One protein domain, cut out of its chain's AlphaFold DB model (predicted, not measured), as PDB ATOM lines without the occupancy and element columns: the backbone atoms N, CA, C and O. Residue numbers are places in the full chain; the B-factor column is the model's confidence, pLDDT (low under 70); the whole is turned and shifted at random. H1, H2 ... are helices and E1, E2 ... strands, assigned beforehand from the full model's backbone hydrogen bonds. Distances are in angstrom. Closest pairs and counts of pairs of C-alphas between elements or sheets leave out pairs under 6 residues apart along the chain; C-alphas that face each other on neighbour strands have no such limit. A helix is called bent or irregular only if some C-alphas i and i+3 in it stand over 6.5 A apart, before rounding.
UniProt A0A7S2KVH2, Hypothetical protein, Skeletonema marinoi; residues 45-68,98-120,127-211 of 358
ATOM      1  N   LEU A  45     -53.339 -23.676  38.036       88.94
ATOM      2  CA  LEU A  45     -53.041 -22.317  37.616       88.94
ATOM      3  C   LEU A  45     -53.220 -21.326  38.771       88.94
ATOM      4  O   LEU A  45     -54.312 -21.229  39.329       88.94
ATOM      5  N   ASP A  46     -52.174 -20.552  39.063       87.44
ATOM      6  CA  ASP A  46     -52.220 -19.467  40.047       87.44
ATOM      7  C   ASP A  46     -52.484 -18.113  39.367       87.44
ATOM      8  O   ASP A  46     -53.514 -17.486  39.614       87.44
ATOM      9  N   ASP A  47     -51.613 -17.694  38.439       89.62
ATOM     10  CA  ASP A  47     -51.734 -16.403  37.742       89.62
ATOM     11  C   ASP A  47     -51.368 -16.481  36.252       89.62
ATOM     12  O   ASP A  47     -50.579 -17.327  35.823       89.62
ATOM     13  N   ILE A  48     -51.939 -15.568  35.456       90.12
ATOM     14  CA  ILE A  48     -51.612 -15.381  34.035       90.12
ATOM     15  C   ILE A  48     -51.404 -13.897  33.741       90.12
ATOM     16  O   ILE A  48     -52.317 -13.085  33.881       90.12
ATOM     17  N   ASP A  49     -50.238 -13.563  33.191       88.25
ATOM     18  CA  ASP A  49     -49.935 -12.210  32.729       88.25
ATOM     19  C   ASP A  49     -50.552 -11.919  31.341       88.25
ATOM     20  O   ASP A  49     -50.792 -12.790  30.493       88.25
ATOM     21  N   SER A  50     -50.745 -10.634  31.065       86.56
ATOM     22  CA  SER A  50     -51.092 -10.057  29.766       86.56
ATOM     23  C   SER A  50     -50.239 -10.610  28.614       86.56
ATOM     24  O   SER A  50     -50.783 -10.966  27.565       86.56
ATOM     25  N   ASN A  51     -48.943 -10.819  28.853       86.81
ATOM     26  CA  ASN A  51     -47.960 -11.381  27.921       86.81
ATOM     27  C   ASN A  51     -48.100 -12.894  27.666       86.81
ATOM     28  O   ASN A  51     -47.329 -13.471  26.902       86.81
ATOM     29  N   GLY A  52     -49.082 -13.554  28.291       86.88
ATOM     30  CA  GLY A  52     -49.311 -14.991  28.128       86.88
ATOM     31  C   GLY A  52     -48.378 -15.868  28.958       86.88
ATOM     32  O   GLY A  52     -48.338 -17.070  28.717       86.88
ATOM     33  N   ASN A  53     -47.665 -15.288  29.925       91.69
ATOM     34  CA  ASN A  53     -46.902 -16.057  30.900       91.69
ATOM     35  C   ASN A  53     -47.841 -16.603  31.972       91.69
ATOM     36  O   ASN A  53     -48.749 -15.887  32.394       91.69
ATOM     37  N   ALA A  54     -47.611 -17.831  32.422       92.12
ATOM     38  CA  ALA A  54     -48.431 -18.478  33.441       92.12
ATOM     39  C   ALA A  54     -47.571 -18.957  34.610       92.12
ATOM     40  O   ALA A  54     -46.474 -19.473  34.392       92.12
ATOM     41  N   LEU A  55     -48.088 -18.807  35.827       92.88
ATOM     42  CA  LEU A  55     -47.552 -19.427  37.033       92.88
ATOM     43  C   LEU A  55     -48.459 -20.594  37.427       92.88
ATOM     44  O   LEU A  55     -49.666 -20.417  37.600       92.88
ATOM     45  N   LEU A  56     -47.874 -21.780  37.541       91.00
ATOM     46  CA  LEU A  56     -48.556 -23.019  37.895       91.00
ATOM     47  C   LEU A  56     -47.959 -23.562  39.196       91.00
ATOM     48  O   LEU A  56     -46.740 -23.628  39.331       91.00
ATOM     49  N   GLU A  57     -48.803 -23.981  40.129       88.38
ATOM     50  CA  GLU A  57     -48.407 -24.719  41.331       88.38
ATOM     51  C   GLU A  57     -48.593 -26.221  41.079       88.38
ATOM     52  O   GLU A  57     -49.661 -26.670  40.641       88.38
ATOM     53  N   ALA A  58     -47.560 -27.020  41.347       85.75
ATOM     54  CA  ALA A  58     -47.688 -28.468  41.276       85.75
ATOM     55  C   ALA A  58     -48.702 -28.977  42.325       85.75
ATOM     56  O   ALA A  58     -48.763 -28.436  43.435       85.75
ATOM     57  N   PRO A  59     -49.481 -30.033  42.023       80.31
ATOM     58  CA  PRO A  59     -50.420 -30.619  42.983       80.31
ATOM     59  C   PRO A  59     -49.764 -31.021  44.311       80.31
ATOM     60  O   PRO A  59     -50.330 -30.773  45.372       80.31
ATOM     61  N   VAL A  60     -48.529 -31.532  44.257       79.12
ATOM     62  CA  VAL A  60     -47.726 -31.914  45.432       79.12
ATOM     63  C   VAL A  60     -47.550 -30.745  46.412       79.12
ATOM     64  O   VAL A  60     -47.657 -30.923  47.628       79.12
ATOM     65  N   LEU A  61     -47.330 -29.534  45.891       81.31
ATOM     66  CA  LEU A  61     -47.205 -28.317  46.692       81.31
ATOM     67  C   LEU A  61     -48.562 -27.870  47.252       81.31
ATOM     68  O   LEU A  61     -48.645 -27.438  48.403       81.31
ATOM     69  N   TYR A  62     -49.633 -27.992  46.461       77.56
ATOM     70  CA  TYR A  62     -50.987 -27.648  46.899       77.56
ATOM     71  C   TYR A  62     -51.441 -28.498  48.096       77.56
ATOM     72  O   TYR A  62     -52.082 -27.979  49.017       77.56
ATOM     73  N   GLU A  63     -51.075 -29.779  48.093       75.56
ATOM     74  CA  GLU A  63     -51.372 -30.748  49.152       75.56
ATOM     75  C   GLU A  63     -50.430 -30.651  50.362       75.56
ATOM     76  O   GLU A  63     -50.748 -31.177  51.424       75.56
ATOM     77  N   GLY A  64     -49.311 -29.929  50.240       73.06
ATOM     78  CA  GLY A  64     -48.397 -29.625  51.345       73.06
ATOM     79  C   GLY A  64     -47.289 -30.637  51.601       73.06
ATOM     80  O   GLY A  64     -46.503 -30.436  52.520       73.06
ATOM     81  N   ARG A  65     -47.164 -31.670  50.761       72.62
ATOM     82  CA  ARG A  65     -46.163 -32.738  50.923       72.62
ATOM     83  C   ARG A  65     -44.724 -32.253  50.752       72.62
ATOM     84  O   ARG A  65     -43.821 -32.793  51.367       72.62
ATOM     85  N   SER A  66     -44.498 -31.233  49.926       74.88
ATOM     86  CA  SER A  66     -43.148 -30.722  49.651       74.88
ATOM     87  C   SER A  66     -42.692 -29.607  50.596       74.88
ATOM     88  O   SER A  66     -41.638 -29.029  50.355       74.88
ATOM     89  N   VAL A  67     -43.523 -29.205  51.569       77.81
ATOM     90  CA  VAL A  67     -43.364 -27.910  52.250       77.81
ATOM     91  C   VAL A  67     -42.424 -27.969  53.453       77.81
ATOM     92  O   VAL A  67     -41.685 -27.016  53.716       77.81
ATOM     93  N   LYS A  68     -42.401 -29.095  54.165       79.19
ATOM     94  CA  LYS A  68     -41.430 -29.352  55.229       79.19
ATOM     95  C   LYS A  68     -40.111 -29.794  54.617       79.19
ATOM     96  O   LYS A  68     -40.057 -30.731  53.828       79.19
ATOM     97  N   GLY A  98     -34.676 -37.580  58.878       70.75
ATOM     98  CA  GLY A  98     -35.606 -37.219  57.802       70.75
ATOM     99  C   GLY A  98     -35.137 -37.496  56.365       70.75
ATOM    100  O   GLY A  98     -35.839 -37.109  55.434       70.75
ATOM    101  N   LEU A  99     -34.010 -38.185  56.133       74.81
ATOM    102  CA  LEU A  99     -33.562 -38.526  54.767       74.81
ATOM    103  C   LEU A  99     -34.579 -39.389  53.991       74.81
ATOM    104  O   LEU A  99     -34.789 -39.173  52.797       74.81
ATOM    105  N   ASP A 100     -35.255 -40.319  54.668       74.38
ATOM    106  CA  ASP A 100     -36.329 -41.127  54.071       74.38
ATOM    107  C   ASP A 100     -37.534 -40.263  53.668       74.38
ATOM    108  O   ASP A 100     -38.122 -40.472  52.606       74.38
ATOM    109  N   GLU A 101     -37.869 -39.249  54.477       73.25
ATOM    110  CA  GLU A 101     -38.924 -38.277  54.162       73.25
ATOM    111  C   GLU A 101     -38.539 -37.447  52.928       73.25
ATOM    112  O   GLU A 101     -39.351 -37.282  52.018       73.25
ATOM    113  N   TYR A 102     -37.283 -36.991  52.845       76.44
ATOM    114  CA  TYR A 102     -36.764 -36.284  51.672       76.44
ATOM    115  C   TYR A 102     -36.866 -37.132  50.400       76.44
ATOM    116  O   TYR A 102     -37.389 -36.663  49.388       76.44
ATOM    117  N   ASN A 103     -36.422 -38.390  50.450       81.44
ATOM    118  CA  ASN A 103     -36.486 -39.295  49.304       81.44
ATOM    119  C   ASN A 103     -37.935 -39.565  48.871       81.44
ATOM    120  O   ASN A 103     -38.228 -39.527  47.676       81.44
ATOM    121  N   ALA A 104     -38.863 -39.737  49.819       76.38
ATOM    122  CA  ALA A 104     -40.286 -39.902  49.520       76.38
ATOM    123  C   ALA A 104     -40.894 -38.661  48.837       76.38
ATOM    124  O   ALA A 104     -41.684 -38.788  47.896       76.38
ATOM    125  N   VAL A 105     -40.507 -37.452  49.260       76.44
ATOM    126  CA  VAL A 105     -40.919 -36.203  48.595       76.44
ATOM    127  C   VAL A 105     -40.337 -36.124  47.184       76.44
ATOM    128  O   VAL A 105     -41.064 -35.781  46.252       76.44
ATOM    129  N   GLN A 106     -39.067 -36.488  46.988       80.00
ATOM    130  CA  GLN A 106     -38.443 -36.523  45.660       80.00
ATOM    131  C   GLN A 106     -39.133 -37.523  44.722       80.00
ATOM    132  O   GLN A 106     -39.382 -37.199  43.561       80.00
ATOM    133  N   GLU A 107     -39.509 -38.706  45.213       78.25
ATOM    134  CA  GLU A 107     -40.312 -39.667  44.448       78.25
ATOM    135  C   GLU A 107     -41.682 -39.088  44.072       78.25
ATOM    136  O   GLU A 107     -42.109 -39.211  42.922       78.25
ATOM    137  N   CYS A 108     -42.342 -38.375  44.993       74.56
ATOM    138  CA  CYS A 108     -43.600 -37.689  44.698       74.56
ATOM    139  C   CYS A 108     -43.424 -36.617  43.612       74.56
ATOM    140  O   CYS A 108     -44.247 -36.539  42.699       74.56
ATOM    141  N   LEU A 109     -42.348 -35.825  43.641       77.62
ATOM    142  CA  LEU A 109     -42.081 -34.805  42.617       77.62
ATOM    143  C   LEU A 109     -41.884 -35.414  41.220       77.62
ATOM    144  O   LEU A 109     -42.303 -34.827  40.221       77.62
ATOM    145  N   GLN A 110     -41.332 -36.627  41.129       77.06
ATOM    146  CA  GLN A 110     -41.162 -37.328  39.852       77.06
ATOM    147  C   GLN A 110     -42.488 -37.759  39.203       77.06
ATOM    148  O   GLN A 110     -42.514 -38.006  37.986       77.06
ATOM    149  N   THR A 111     -43.582 -37.834  39.972       72.25
ATOM    150  CA  THR A 111     -44.918 -38.190  39.457       72.25
ATOM    151  C   THR A 111     -45.555 -37.080  38.607       72.25
ATOM    152  O   THR A 111     -46.391 -37.374  37.757       72.25
ATOM    153  N   GLY A 112     -45.080 -35.831  38.718       73.62
ATOM    154  CA  GLY A 112     -45.511 -34.705  37.883       73.62
ATOM    155  C   GLY A 112     -46.835 -34.068  38.323       73.62
ATOM    156  O   GLY A 112     -47.069 -33.862  39.510       73.62
ATOM    157  N   MET A 113     -47.685 -33.677  37.363       71.94
ATOM    158  CA  MET A 113     -48.949 -32.963  37.624       71.94
ATOM    159  C   MET A 113     -50.177 -33.870  37.834       71.94
ATOM    160  O   MET A 113     -51.308 -33.373  37.831       71.94
ATOM    161  N   ASP A 114     -49.993 -35.178  38.003       68.69
ATOM    162  CA  ASP A 114     -51.104 -36.096  38.261       68.69
ATOM    163  C   ASP A 114     -51.652 -35.915  39.692       68.69
ATOM    164  O   ASP A 114     -50.931 -36.037  40.685       68.69
ATOM    165  N   LYS A 115     -52.952 -35.618  39.801       60.44
ATOM    166  CA  LYS A 115     -53.649 -35.418  41.084       60.44
ATOM    167  C   LYS A 115     -54.047 -36.735  41.753       60.44
ATOM    168  O   LYS A 115     -54.365 -36.738  42.939       60.44
ATOM    169  N   GLU A 116     -54.091 -37.844  41.015       55.06
ATOM    170  CA  GLU A 116     -54.659 -39.095  41.537       55.06
ATOM    171  C   GLU A 116     -53.675 -39.873  42.423       55.06
ATOM    172  O   GLU A 116     -54.102 -40.543  43.363       55.06
ATOM    173  N   VAL A 117     -52.364 -39.741  42.194       52.31
ATOM    174  CA  VAL A 117     -51.336 -40.485  42.949       52.31
ATOM    175  C   VAL A 117     -51.043 -39.886  44.319       52.31
ATOM    176  O   VAL A 117     -50.662 -40.607  45.240       52.31
ATOM    177  N   CYS A 118     -51.292 -38.591  44.510       49.56
ATOM    178  CA  CYS A 118     -51.031 -37.952  45.795       49.56
ATOM    179  C   CYS A 118     -52.161 -38.161  46.832       49.56
ATOM    180  O   CYS A 118     -52.081 -37.678  47.953       49.56
ATOM    181  N   ASN A 119     -53.172 -38.983  46.526       48.25
ATOM    182  CA  ASN A 119     -54.230 -39.375  47.469       48.25
ATOM    183  C   ASN A 119     -53.972 -40.719  48.179       48.25
ATOM    184  O   ASN A 119     -54.917 -41.417  48.544       48.25
ATOM    185  N   SER A 120     -52.714 -41.116  48.394       46.28
ATOM    186  CA  SER A 120     -52.406 -42.266  49.254       46.28
ATOM    187  C   SER A 120     -52.305 -41.843  50.727       46.28
ATOM    188  O   SER A 120     -51.287 -41.308  51.161       46.28
ATOM    189  N   TYR A 127     -51.352 -31.492  63.834       52.94
ATOM    190  CA  TYR A 127     -50.193 -30.867  64.496       52.94
ATOM    191  C   TYR A 127     -48.844 -31.247  63.855       52.94
ATOM    192  O   TYR A 127     -47.814 -31.211  64.529       52.94
ATOM    193  N   ASP A 128     -48.842 -31.667  62.590       71.12
ATOM    194  CA  ASP A 128     -47.608 -32.020  61.889       71.12
ATOM    195  C   ASP A 128     -46.895 -30.766  61.358       71.12
ATOM    196  O   ASP A 128     -47.551 -29.791  60.967       71.12
ATOM    197  N   ALA A 129     -45.562 -30.780  61.339       69.25
ATOM    198  CA  ALA A 129     -44.742 -29.672  60.847       69.25
ATOM    199  C   ALA A 129     -45.131 -29.263  59.412       69.25
ATOM    200  O   ALA A 129     -45.107 -28.073  59.090       69.25
ATOM    201  N   ASP A 130     -45.592 -30.224  58.606       74.19
ATOM    202  CA  ASP A 130     -46.123 -30.037  57.250       74.19
ATOM    203  C   ASP A 130     -47.300 -29.063  57.206       74.19
ATOM    204  O   ASP A 130     -47.336 -28.153  56.381       74.19
ATOM    205  N   THR A 131     -48.259 -29.209  58.126       80.00
ATOM    206  CA  THR A 131     -49.475 -28.379  58.144       80.00
ATOM    207  C   THR A 131     -49.157 -26.922  58.468       80.00
ATOM    208  O   THR A 131     -49.654 -26.009  57.809       80.00
ATOM    209  N   ILE A 132     -48.253 -26.697  59.424       80.44
ATOM    210  CA  ILE A 132     -47.800 -25.359  59.820       80.44
ATOM    211  C   ILE A 132     -46.962 -24.728  58.705       80.44
ATOM    212  O   ILE A 132     -47.083 -23.531  58.430       80.44
ATOM    213  N   ALA A 133     -46.122 -25.521  58.041       81.31
ATOM    214  CA  ALA A 133     -45.320 -25.058  56.919       81.31
ATOM    215  C   ALA A 133     -46.193 -24.687  55.714       81.31
ATOM    216  O   ALA A 133     -45.995 -23.625  55.118       81.31
ATOM    217  N   LEU A 134     -47.215 -25.492  55.421       84.56
ATOM    218  CA  LEU A 134     -48.207 -25.221  54.385       84.56
ATOM    219  C   LEU A 134     -49.012 -23.949  54.676       84.56
ATOM    220  O   LEU A 134     -49.185 -23.116  53.782       84.56
ATOM    221  N   ASP A 135     -49.477 -23.764  55.911       84.69
ATOM    222  CA  ASP A 135     -50.204 -22.556  56.306       84.69
ATOM    223  C   ASP A 135     -49.328 -21.309  56.158       84.69
ATOM    224  O   ASP A 135     -49.769 -20.297  55.602       84.69
ATOM    225  N   LYS A 136     -48.054 -21.400  56.559       84.44
ATOM    226  CA  LYS A 136     -47.083 -20.317  56.381       84.44
ATOM    227  C   LYS A 136     -46.830 -20.009  54.903       84.44
ATOM    228  O   LYS A 136     -46.769 -18.839  54.523       84.44
ATOM    229  N   TRP A 137     -46.711 -21.031  54.052       87.00
ATOM    230  CA  TRP A 137     -46.601 -20.851  52.602       87.00
ATOM    231  C   TRP A 137     -47.805 -20.093  52.035       87.00
ATOM    232  O   TRP A 137     -47.635 -19.078  51.353       87.00
ATOM    233  N   ARG A 138     -49.019 -20.543  52.369       86.94
ATOM    234  CA  ARG A 138     -50.273 -19.978  51.856       86.94
ATOM    235  C   ARG A 138     -50.506 -18.536  52.307       86.94
ATOM    236  O   ARG A 138     -50.974 -17.735  51.502       86.94
ATOM    237  N   GLN A 139     -50.198 -18.213  53.563       85.75
ATOM    238  CA  GLN A 139     -50.474 -16.891  54.135       85.75
ATOM    239  C   GLN A 139     -49.391 -15.859  53.798       85.75
ATOM    240  O   GLN A 139     -49.720 -14.765  53.339       85.75
ATOM    241  N   ASP A 140     -48.112 -16.205  53.973       84.00
ATOM    242  CA  ASP A 140     -47.025 -15.218  53.938       84.00
ATOM    243  C   ASP A 140     -46.271 -15.206  52.598       84.00
ATOM    244  O   ASP A 140     -45.841 -14.157  52.103       84.00
ATOM    245  N   MET A 141     -46.075 -16.382  51.993       87.31
ATOM    246  CA  MET A 141     -45.103 -16.547  50.908       87.31
ATOM    247  C   MET A 141     -45.724 -16.596  49.519       87.31
ATOM    248  O   MET A 141     -45.108 -16.064  48.599       87.31
ATOM    249  N   ARG A 142     -46.943 -17.121  49.352       89.56
ATOM    250  CA  ARG A 142     -47.620 -17.197  48.045       89.56
ATOM    251  C   ARG A 142     -47.714 -15.832  47.353       89.56
ATOM    252  O   ARG A 142     -47.326 -15.691  46.197       89.56
ATOM    253  N   GLY A 143     -48.138 -14.790  48.073       91.88
ATOM    254  CA  GLY A 143     -48.195 -13.428  47.521       91.88
ATOM    255  C   GLY A 143     -46.813 -12.868  47.152       91.88
ATOM    256  O   GLY A 143     -46.657 -12.179  46.142       91.88
ATOM    257  N   SER A 144     -45.789 -13.212  47.937       93.19
ATOM    258  CA  SER A 144     -44.396 -12.843  47.662       93.19
ATOM    259  C   SER A 144     -43.836 -13.597  46.447       93.19
ATOM    260  O   SER A 144     -43.120 -13.017  45.632       93.19
ATOM    261  N   ALA A 145     -44.201 -14.867  46.273       92.31
ATOM    262  CA  ALA A 145     -43.860 -15.661  45.100       92.31
ATOM    263  C   ALA A 145     -44.499 -15.069  43.836       92.31
ATOM    264  O   ALA A 145     -43.810 -14.826  42.848       92.31
ATOM    265  N   LEU A 146     -45.779 -14.698  43.889       93.38
ATOM    266  CA  LEU A 146     -46.440 -14.033  42.767       93.38
ATOM    267  C   LEU A 146     -45.722 -12.736  42.353       93.38
ATOM    268  O   LEU A 146     -45.445 -12.513  41.173       93.38
ATOM    269  N   ALA A 147     -45.339 -11.906  43.328       93.50
ATOM    270  CA  ALA A 147     -44.569 -10.691  43.067       93.50
ATOM    271  C   ALA A 147     -43.182 -10.990  42.462       93.50
ATOM    272  O   ALA A 147     -42.740 -10.293  41.545       93.50
ATOM    273  N   GLY A 148     -42.505 -12.046  42.930       94.19
ATOM    274  CA  GLY A 148     -41.249 -12.540  42.358       94.19
ATOM    275  C   GLY A 148     -41.393 -12.984  40.903       94.19
ATOM    276  O   GLY A 148     -40.582 -12.588  40.061       94.19
ATOM    277  N   PHE A 149     -42.453 -13.730  40.591       94.56
ATOM    278  CA  PHE A 149     -42.790 -14.166  39.237       94.56
ATOM    279  C   PHE A 149     -43.040 -12.977  38.304       94.56
ATOM    280  O   PHE A 149     -42.378 -12.861  37.272       94.56
ATOM    281  N   GLN A 150     -43.913 -12.042  38.686       93.56
ATOM    282  CA  GLN A 150     -44.220 -10.857  37.874       93.56
ATOM    283  C   GLN A 150     -42.968 -10.011  37.611       93.56
ATOM    284  O   GLN A 150     -42.733  -9.533  36.497       93.56
ATOM    285  N   LEU A 151     -42.113  -9.862  38.625       93.62
ATOM    286  CA  LEU A 151     -40.866  -9.120  38.510       93.62
ATOM    287  C   LEU A 151     -39.830  -9.854  37.633       93.62
ATOM    288  O   LEU A 151     -39.037  -9.198  36.953       93.62
ATOM    289  N   ALA A 152     -39.816 -11.189  37.625       94.06
ATOM    290  CA  ALA A 152     -38.979 -11.985  36.728       94.06
ATOM    291  C   ALA A 152     -39.461 -11.894  35.274       94.06
ATOM    292  O   ALA A 152     -38.656 -11.634  34.381       94.06
ATOM    293  N   MET A 153     -40.771 -12.030  35.051       94.12
ATOM    294  CA  MET A 153     -41.383 -11.962  33.722       94.12
ATOM    295  C   MET A 153     -41.260 -10.574  33.097       94.12
ATOM    296  O   MET A 153     -41.023 -10.468  31.901       94.12
ATOM    297  N   ARG A 154     -41.336  -9.494  33.886       93.25
ATOM    298  CA  ARG A 154     -41.139  -8.124  33.379       93.25
ATOM    299  C   ARG A 154     -39.690  -7.826  32.977       93.25
ATOM    300  O   ARG A 154     -39.453  -6.917  32.186       93.25
ATOM    301  N   SER A 155     -38.719  -8.544  33.542       92.38
ATOM    302  CA  SER A 155     -37.288  -8.319  33.311       92.38
ATOM    303  C   SER A 155     -36.581  -9.634  32.989       92.38
ATOM    304  O   SER A 155     -35.876 -10.198  33.839       92.38
ATOM    305  N   GLY A 156     -36.749 -10.084  31.747       91.38
ATOM    306  CA  GLY A 156     -36.171 -11.311  31.217       91.38
ATOM    307  C   GLY A 156     -34.638 -11.341  31.248       91.38
ATOM    308  O   GLY A 156     -33.985 -10.297  31.355       91.38
ATOM    309  N   PRO A 157     -34.037 -12.537  31.158       90.81
ATOM    310  CA  PRO A 157     -32.616 -12.737  31.440       90.81
ATOM    311  C   PRO A 157     -31.668 -12.197  30.356       90.81
ATOM    312  O   PRO A 157     -30.536 -11.845  30.674       90.81
ATOM    313  N   LEU A 158     -32.108 -12.105  29.095       89.62
ATOM    314  CA  LEU A 158     -31.238 -11.720  27.972       89.62
ATOM    315  C   LEU A 158     -30.995 -10.209  27.896       89.62
ATOM    316  O   LEU A 158     -29.859  -9.735  27.843       89.62
ATOM    317  N   CYS A 159     -32.089  -9.448  27.883       91.06
ATOM    318  CA  CYS A 159     -32.082  -8.018  27.579       91.06
ATOM    319  C   CYS A 159     -32.858  -7.176  28.597       91.06
ATOM    320  O   CYS A 159     -33.129  -6.011  28.316       91.06
ATOM    321  N   GLU A 160     -33.266  -7.743  29.738       93.00
ATOM    322  CA  GLU A 160     -34.194  -7.100  30.683       93.00
ATOM    323  C   GLU A 160     -35.480  -6.587  30.012       93.00
ATOM    324  O   GLU A 160     -35.997  -5.524  30.357       93.00
ATOM    325  N   GLU A 161     -35.959  -7.305  28.998       93.56
ATOM    326  CA  GLU A 161     -37.251  -7.070  28.345       93.56
ATOM    327  C   GLU A 161     -38.313  -8.023  28.908       93.56
ATOM    328  O   GLU A 161     -37.949  -9.070  29.456       93.56
ATOM    329  N   PRO A 162     -39.610  -7.694  28.785       93.88
ATOM    330  CA  PRO A 162     -40.682  -8.602  29.159       93.88
ATOM    331  C   PRO A 162     -40.573  -9.944  28.425       93.88
ATOM    332  O   PRO A 162     -40.421  -9.994  27.206       93.88
ATOM    333  N   VAL A 163     -40.660 -11.031  29.182       93.69
ATOM    334  CA  VAL A 163     -40.756 -12.401  28.673       93.69
ATOM    335  C   VAL A 163     -42.173 -12.628  28.142       93.69
ATOM    336  O   VAL A 163     -43.133 -12.057  28.665       93.69
ATOM    337  N   GLN A 164     -42.317 -13.460  27.115       91.44
ATOM    338  CA  GLN A 164     -43.607 -13.832  26.537       91.44
ATOM    339  C   GLN A 164     -43.700 -15.341  26.337       91.44
ATOM    340  O   GLN A 164     -42.715 -15.987  25.987       91.44
ATOM    341  N   GLY A 165     -44.908 -15.879  26.522       88.19
ATOM    342  CA  GLY A 165     -45.231 -17.267  26.192       88.19
ATOM    343  C   GLY A 165     -44.557 -18.325  27.070       88.19
ATOM    344  O   GLY A 165     -44.360 -19.442  26.600       88.19
ATOM    345  N   VAL A 166     -44.198 -18.010  28.320       90.94
ATOM    346  CA  VAL A 166     -43.554 -18.975  29.230       90.94
ATOM    347  C   VAL A 166     -44.499 -19.430  30.341       90.94
ATOM    348  O   VAL A 166     -45.089 -18.616  31.048       90.94
ATOM    349  N   ALA A 167     -44.585 -20.743  30.548       90.56
ATOM    350  CA  ALA A 167     -45.208 -21.339  31.724       90.56
ATOM    351  C   ALA A 167     -44.130 -21.700  32.760       90.56
ATOM    352  O   ALA A 167     -43.226 -22.484  32.473       90.56
ATOM    353  N   VAL A 168     -44.222 -21.114  33.953       92.00
ATOM    354  CA  VAL A 168     -43.370 -21.425  35.106       92.00
ATOM    355  C   VAL A 168     -44.151 -22.334  36.040       92.00
ATOM    356  O   VAL A 168     -45.265 -22.000  36.434       92.00
ATOM    357  N   ILE A 169     -43.558 -23.469  36.399       90.50
ATOM    358  CA  ILE A 169     -44.153 -24.442  37.312       90.50
ATOM    359  C   ILE A 169     -43.346 -24.427  38.605       90.50
ATOM    360  O   ILE A 169     -42.133 -24.627  38.584       90.50
ATOM    361  N   LEU A 170     -44.021 -24.162  39.718       90.44
ATOM    362  CA  LEU A 170     -43.480 -24.320  41.061       90.44
ATOM    363  C   LEU A 170     -43.694 -25.771  41.485       90.44
ATOM    364  O   LEU A 170     -44.805 -26.155  41.846       90.44
ATOM    365  N   GLU A 171     -42.634 -26.569  41.383       86.69
ATOM    366  CA  GLU A 171     -42.657 -27.996  41.715       86.69
ATOM    367  C   GLU A 171     -42.655 -28.224  43.228       86.69
ATOM    368  O   GLU A 171     -43.554 -28.878  43.756       86.69
ATOM    369  N   SER A 172     -41.685 -27.640  43.933       84.75
ATOM    370  CA  SER A 172     -41.540 -27.763  45.382       84.75
ATOM    371  C   SER A 172     -41.113 -26.449  46.028       84.75
ATOM    372  O   SER A 172     -40.524 -25.566  45.398       84.75
ATOM    373  N   VAL A 173     -41.427 -26.320  47.317       86.56
ATOM    374  CA  VAL A 173     -40.974 -25.223  48.174       86.56
ATOM    375  C   VAL A 173     -40.602 -25.819  49.511       86.56
ATOM    376  O   VAL A 173     -41.488 -26.204  50.249       86.56
ATOM    377  N   GLU A 174     -39.324 -25.845  49.845       85.25
ATOM    378  CA  GLU A 174     -38.843 -26.477  51.071       85.25
ATOM    379  C   GLU A 174     -38.591 -25.422  52.160       85.25
ATOM    380  O   GLU A 174     -37.834 -24.466  51.962       85.25
ATOM    381  N   ILE A 175     -39.225 -25.582  53.326       84.06
ATOM    382  CA  ILE A 175     -39.059 -24.702  54.489       84.06
ATOM    383  C   ILE A 175     -38.458 -25.497  55.647       84.06
ATOM    384  O   ILE A 175     -39.075 -26.421  56.176       84.06
ATOM    385  N   ALA A 176     -37.269 -25.086  56.090       83.88
ATOM    386  CA  ALA A 176     -36.648 -25.626  57.293       83.88
ATOM    387  C   ALA A 176     -37.439 -25.192  58.538       83.88
ATOM    388  O   ALA A 176     -37.473 -24.006  58.883       83.88
ATOM    389  N   MET A 177     -38.065 -26.159  59.209       79.19
ATOM    390  CA  MET A 177     -38.821 -25.963  60.446       79.19
ATOM    391  C   MET A 177     -38.050 -26.511  61.643       79.19
ATOM    392  O   MET A 177     -37.516 -27.616  61.602       79.19
ATOM    393  N   ARG A 178     -38.008 -25.748  62.732       76.88
ATOM    394  CA  ARG A 178     -37.410 -26.155  64.002       76.88
ATOM    395  C   ARG A 178     -38.508 -26.423  65.026       76.88
ATOM    396  O   ARG A 178     -39.477 -25.670  65.115       76.88
ATOM    397  N   ASP A 179     -38.339 -27.492  65.801       73.75
ATOM    398  CA  ASP A 179     -39.151 -27.743  66.990       73.75
ATOM    399  C   ASP A 179     -38.529 -27.018  68.192       73.75
ATOM    400  O   ASP A 179     -37.390 -27.295  68.582       73.75
ATOM    401  N   ASP A 180     -39.274 -26.081  68.777       63.62
ATOM    402  CA  ASP A 180     -38.870 -25.350  69.983       63.62
ATOM    403  C   ASP A 180     -39.196 -26.127  71.282       63.62
ATOM    404  O   ASP A 180     -39.098 -25.590  72.388       63.62
ATOM    405  N   GLY A 181     -39.591 -27.404  71.187       60.75
ATOM    406  CA  GLY A 181     -39.869 -28.287  72.330       60.75
ATOM    407  C   GLY A 181     -41.212 -28.014  73.022       60.75
ATOM    408  O   GLY A 181     -41.600 -28.724  73.950       60.75
ATOM    409  N   THR A 182     -41.952 -27.006  72.558       58.78
ATOM    410  CA  THR A 182     -43.295 -26.620  73.020       58.78
ATOM    411  C   THR A 182     -44.411 -27.097  72.084       58.78
ATOM    412  O   THR A 182     -45.559 -26.688  72.254       58.78
ATOM    413  N   LYS A 183     -44.106 -27.994  71.128       56.59
ATOM    414  CA  LYS A 183     -45.013 -28.451  70.051       56.59
ATOM    415  C   LYS A 183     -45.468 -27.336  69.102       56.59
ATOM    416  O   LYS A 183     -46.484 -27.478  68.425       56.59
ATOM    417  N   GLN A 184     -44.740 -26.224  69.066       62.03
ATOM    418  CA  GLN A 184     -44.945 -25.154  68.102       62.03
ATOM    419  C   GLN A 184     -43.742 -25.143  67.162       62.03
ATOM    420  O   GLN A 184     -42.622 -24.881  67.592       62.03
ATOM    421  N   PHE A 185     -43.979 -25.464  65.892       69.06
ATOM    422  CA  PHE A 185     -42.944 -25.411  64.866       69.06
ATOM    423  C   PHE A 185     -42.778 -23.971  64.392       69.06
ATOM    424  O   PHE A 185     -43.747 -23.314  63.998       69.06
ATOM    425  N   THR A 186     -41.548 -23.477  64.439       72.75
ATOM    426  CA  THR A 186     -41.179 -22.163  63.914       72.75
ATOM    427  C   THR A 186     -40.170 -22.351  62.783       72.75
ATOM    428  O   THR A 186     -39.408 -23.321  62.779       72.75
ATOM    429  N   PRO A 187     -40.161 -21.480  61.763       74.25
ATOM    430  CA  PRO A 187     -39.140 -21.568  60.729       74.25
ATOM    431  C   PRO A 187     -37.763 -21.352  61.364       74.25
ATOM    432  O   PRO A 187     -37.583 -20.439  62.170       74.25
ATOM    433  N   ALA A 188     -36.777 -22.163  60.975       73.44
ATOM    434  CA  ALA A 188     -35.432 -22.120  61.553       73.44
ATOM    435  C   ALA A 188     -34.756 -20.741  61.402       73.44
ATOM    436  O   ALA A 188     -33.916 -20.357  62.217       73.44
ATOM    437  N   LYS A 189     -35.146 -19.984  60.369       78.19
ATOM    438  CA  LYS A 189     -34.780 -18.581  60.147       78.19
ATOM    439  C   LYS A 189     -36.022 -17.766  59.800       78.19
ATOM    440  O   LYS A 189     -36.942 -18.261  59.149       78.19
ATOM    441  N   GLU A 190     -36.027 -16.489  60.178       77.19
ATOM    442  CA  GLU A 190     -37.078 -15.564  59.757       77.19
ATOM    443  C   GLU A 190     -37.047 -15.376  58.234       77.19
ATOM    444  O   GLU A 190     -36.099 -14.834  57.663       77.19
ATOM    445  N   LEU A 191     -38.103 -15.840  57.568       78.62
ATOM    446  CA  LEU A 191     -38.300 -15.686  56.131       78.62
ATOM    447  C   LEU A 191     -39.047 -14.379  55.868       78.62
ATOM    448  O   LEU A 191     -40.238 -14.264  56.149       78.62
ATOM    449  N   SER A 192     -38.346 -13.391  55.317       85.62
ATOM    450  CA  SER A 192     -38.976 -12.165  54.823       85.62
ATOM    451  C   SER A 192     -39.513 -12.371  53.406       85.62
ATOM    452  O   SER A 192     -38.836 -12.965  52.562       85.62
ATOM    453  N   GLY A 193     -40.684 -11.805  53.098       86.44
ATOM    454  CA  GLY A 193     -41.265 -11.857  51.750       86.44
ATOM    455  C   GLY A 193     -40.318 -11.335  50.660       86.44
ATOM    456  O   GLY A 193     -40.264 -11.886  49.564       86.44
ATOM    457  N   GLY A 194     -39.469 -10.347  50.977       89.56
ATOM    458  CA  GLY A 194     -38.457  -9.841  50.043       89.56
ATOM    459  C   GLY A 194     -37.392 -10.876  49.657       89.56
ATOM    460  O   GLY A 194     -36.913 -10.868  48.523       89.56
ATOM    461  N   MET A 195     -37.055 -11.799  50.564       90.50
ATOM    462  CA  MET A 195     -36.120 -12.891  50.277       90.50
ATOM    463  C   MET A 195     -36.739 -13.896  49.305       90.50
ATOM    464  O   MET A 195     -36.073 -14.308  48.359       90.50
ATOM    465  N   VAL A 196     -38.025 -14.217  49.481       91.25
ATOM    466  CA  VAL A 196     -38.778 -15.112  48.585       91.25
ATOM    467  C   VAL A 196     -38.889 -14.510  47.184       91.25
ATOM    468  O   VAL A 196     -38.592 -15.183  46.198       91.25
ATOM    469  N   VAL A 197     -39.223 -13.217  47.086       93.75
ATOM    470  CA  VAL A 197     -39.273 -12.479  45.810       93.75
ATOM    471  C   VAL A 197     -37.931 -12.563  45.077       93.75
ATOM    472  O   VAL A 197     -37.891 -12.852  43.879       93.75
ATOM    473  N   ALA A 198     -36.825 -12.309  45.782       93.50
ATOM    474  CA  ALA A 198     -35.488 -12.322  45.197       93.50
ATOM    475  C   ALA A 198     -35.049 -13.734  44.778       93.50
ATOM    476  O   ALA A 198     -34.533 -13.905  43.669       93.50
ATOM    477  N   ALA A 199     -35.289 -14.731  45.634       92.19
ATOM    478  CA  ALA A 199     -34.968 -16.130  45.373       92.19
ATOM    479  C   ALA A 199     -35.711 -16.636  44.135       92.19
ATOM    480  O   ALA A 199     -35.080 -17.135  43.204       92.19
ATOM    481  N   LEU A 200     -37.025 -16.408  44.066       93.19
ATOM    482  CA  LEU A 200     -37.830 -16.845  42.934       93.19
ATOM    483  C   LEU A 200     -37.466 -16.099  41.645       93.19
ATOM    484  O   LEU A 200     -37.318 -16.725  40.597       93.19
ATOM    485  N   ARG A 201     -37.237 -14.778  41.704       94.38
ATOM    486  CA  ARG A 201     -36.780 -14.010  40.532       94.38
ATOM    487  C   ARG A 201     -35.464 -14.545  39.976       94.38
ATOM    488  O   ARG A 201     -35.304 -14.617  38.759       94.38
ATOM    489  N   SER A 202     -34.519 -14.884  40.850       93.75
ATOM    490  CA  SER A 202     -33.237 -15.461  40.444       93.75
ATOM    491  C   SER A 202     -33.412 -16.878  39.892       93.75
ATOM    492  O   SER A 202     -32.917 -17.173  38.806       93.75
ATOM    493  N   GLY A 203     -34.189 -17.722  40.579       93.38
ATOM    494  CA  GLY A 203     -34.472 -19.099  40.172       93.38
ATOM    495  C   GLY A 203     -35.110 -19.181  38.787       93.38
ATOM    496  O   GLY A 203     -34.612 -19.903  37.926       93.38
ATOM    497  N   ILE A 204     -36.128 -18.356  38.523       94.06
ATOM    498  CA  ILE A 204     -36.775 -18.273  37.205       94.06
ATOM    499  C   ILE A 204     -35.774 -17.853  36.125       94.06
ATOM    500  O   ILE A 204     -35.780 -18.407  35.030       94.06
ATOM    501  N   ARG A 205     -34.886 -16.892  36.405       93.56
ATOM    502  CA  ARG A 205     -33.868 -16.462  35.431       93.56
ATOM    503  C   ARG A 205     -32.877 -17.570  35.108       93.56
ATOM    504  O   ARG A 205     -32.562 -17.758  33.938       93.56
ATOM    505  N   CYS A 206     -32.420 -18.306  36.117       92.69
ATOM    506  CA  CYS A 206     -31.562 -19.468  35.913       92.69
ATOM    507  C   CYS A 206     -32.281 -20.560  35.108       92.69
ATOM    508  O   CYS A 206     -31.696 -21.100  34.175       92.69
ATOM    509  N   ALA A 207     -33.553 -20.833  35.408       92.19
ATOM    510  CA  ALA A 207     -34.364 -21.816  34.686       92.19
ATOM    511  C   ALA A 207     -34.648 -21.408  33.229       92.19
ATOM    512  O   ALA A 207     -34.693 -22.249  32.336       92.19
ATOM    513  N   LEU A 208     -34.814 -20.113  32.958       91.31
ATOM    514  CA  LEU A 208     -34.955 -19.605  31.593       91.31
ATOM    515  C   LEU A 208     -33.657 -19.742  30.792       91.31
ATOM    516  O   LEU A 208     -33.719 -19.990  29.595       91.31
ATOM    517  N   LEU A 209     -32.501 -19.571  31.439       90.38
ATOM    518  CA  LEU A 209     -31.183 -19.690  30.807       90.38
ATOM    519  C   LEU A 209     -30.683 -21.135  30.689       90.38
ATOM    520  O   LEU A 209     -29.798 -21.393  29.880       90.38
ATOM    521  N   SER A 210     -31.215 -22.073  31.480       89.38
ATOM    522  CA  SER A 210     -30.891 -23.500  31.338       89.38
ATOM    523  C   SER A 210     -31.524 -24.116  30.088       89.38
ATOM    524  O   SER A 210     -31.062 -25.145  29.599       89.38
ATOM    525  N   ARG A 211     -32.572 -23.478  29.562       85.81
ATOM    526  CA  ARG A 211     -33.191 -23.789  28.273       85.81
ATOM    527  C   ARG A 211     -32.679 -22.834  27.189       85.81
ATOM    528  O   ARG A 211     -32.237 -21.734  27.514       85.81
TER     529      ARG A 211
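This is residues 45 to 68, 98 to 120 and 127 to 211 of the 358 residues of the protein "Hypothetical protein" of Skeletonema marinoi (UniProt A0A7S2KVH2). A long bent helix, H3, spans two small sheets: its second arm, H3b, packs over a three-stranded sheet of E1, E2 and E3 with H4 on another side of that arm, while its first arm, H3a, packs beside the hairpin of E4 and E5 at the far end. H1, a short helix near H3a, lies toward the middle of the whole, and H2 lies beyond it at one side, close only to H1. The printed part has 132 residues, with four named helices and five named strands in the order E1 E2 H1 H2 H3 E3 E4 E5 H4. The larger sheet runs E1, E2, E3 and is mixed, the smaller is antiparallel, and the class is mixed, helices and strands. The whole is compact, with a radius of gyration of the C-alphas of 15.8 A and spans of 49 by 34 by 23 A.

E1 is residues 45 to 48, beginning at C-alpha 45 (-53.041, -22.317, 37.616); E2 is 54 to 57, 10.1 A long, and E3 is 167 to 170, 10.0 A. H3, residues 129 to 154, was assigned as one helix by its hydrogen bonds but is bent: C-alphas 140 and 143 are 6.8 A apart. Its arms are H3a, 129 to 140, 16.2 A, and H3b, 143 to 154, 16.7 A, at a steep tilt of 57 degrees. H4, 193 to 210, measures 25.7 A and ends at C-alpha 210 (-30.891, -23.500, 31.338). E4 is 175 to 179, 12.9 A, and E5 is 185 to 187. H1 is 59 to 63; H2 is 99 to 110, 16.8 A.

E1 and E2 form an antiparallel hairpin, with N 46 and O 55 2.9 A apart, within hydrogen-bond range. E2 and E3 are parallel, with N 56 and O 168 at 2.8 A. H3b is on this sheet at a height of 9.6 A, and the closest C-alphas of E2 and H3b, Leu 55 and Phe 149, are 7.4 A apart. H3b and H4 touch, Gly 148 and Val 197 having the closest C-alphas at 4.0 A, and run the same way at a steep tilt of 41 degrees. H4 only grazes the sheet with residues 200 to 208. The hairpin E4 and E5 is antiparallel, with N 178 and O 186 at 2.8 A; the closest C-alphas of H3a and E5, Ala 129 and Phe 185, are 6.1 A apart. H1 and H3a are near each other. H1 and H2 are close but not clearly touching, C-alphas Val 60 and Leu 109 being closest at 6.9 A; H2 and H4 are apart. In H1, H2, H3a, H3b and H4 every O i to N i+4 pair is within hydrogen-bond range.

The C-alphas farthest apart, Cys 159 and Thr 182, are 50.4 A apart. Residues 69 to 97 and 121 to 126 are not printed, with C-alpha gaps of 10.1 A and 19.2 A. The link from H3 to E3, residues 155 to 166, is long. The mean pLDDT of the printed part is 82.3; residues 114 to 120, 127, 129 and 180 to 185 are under 70.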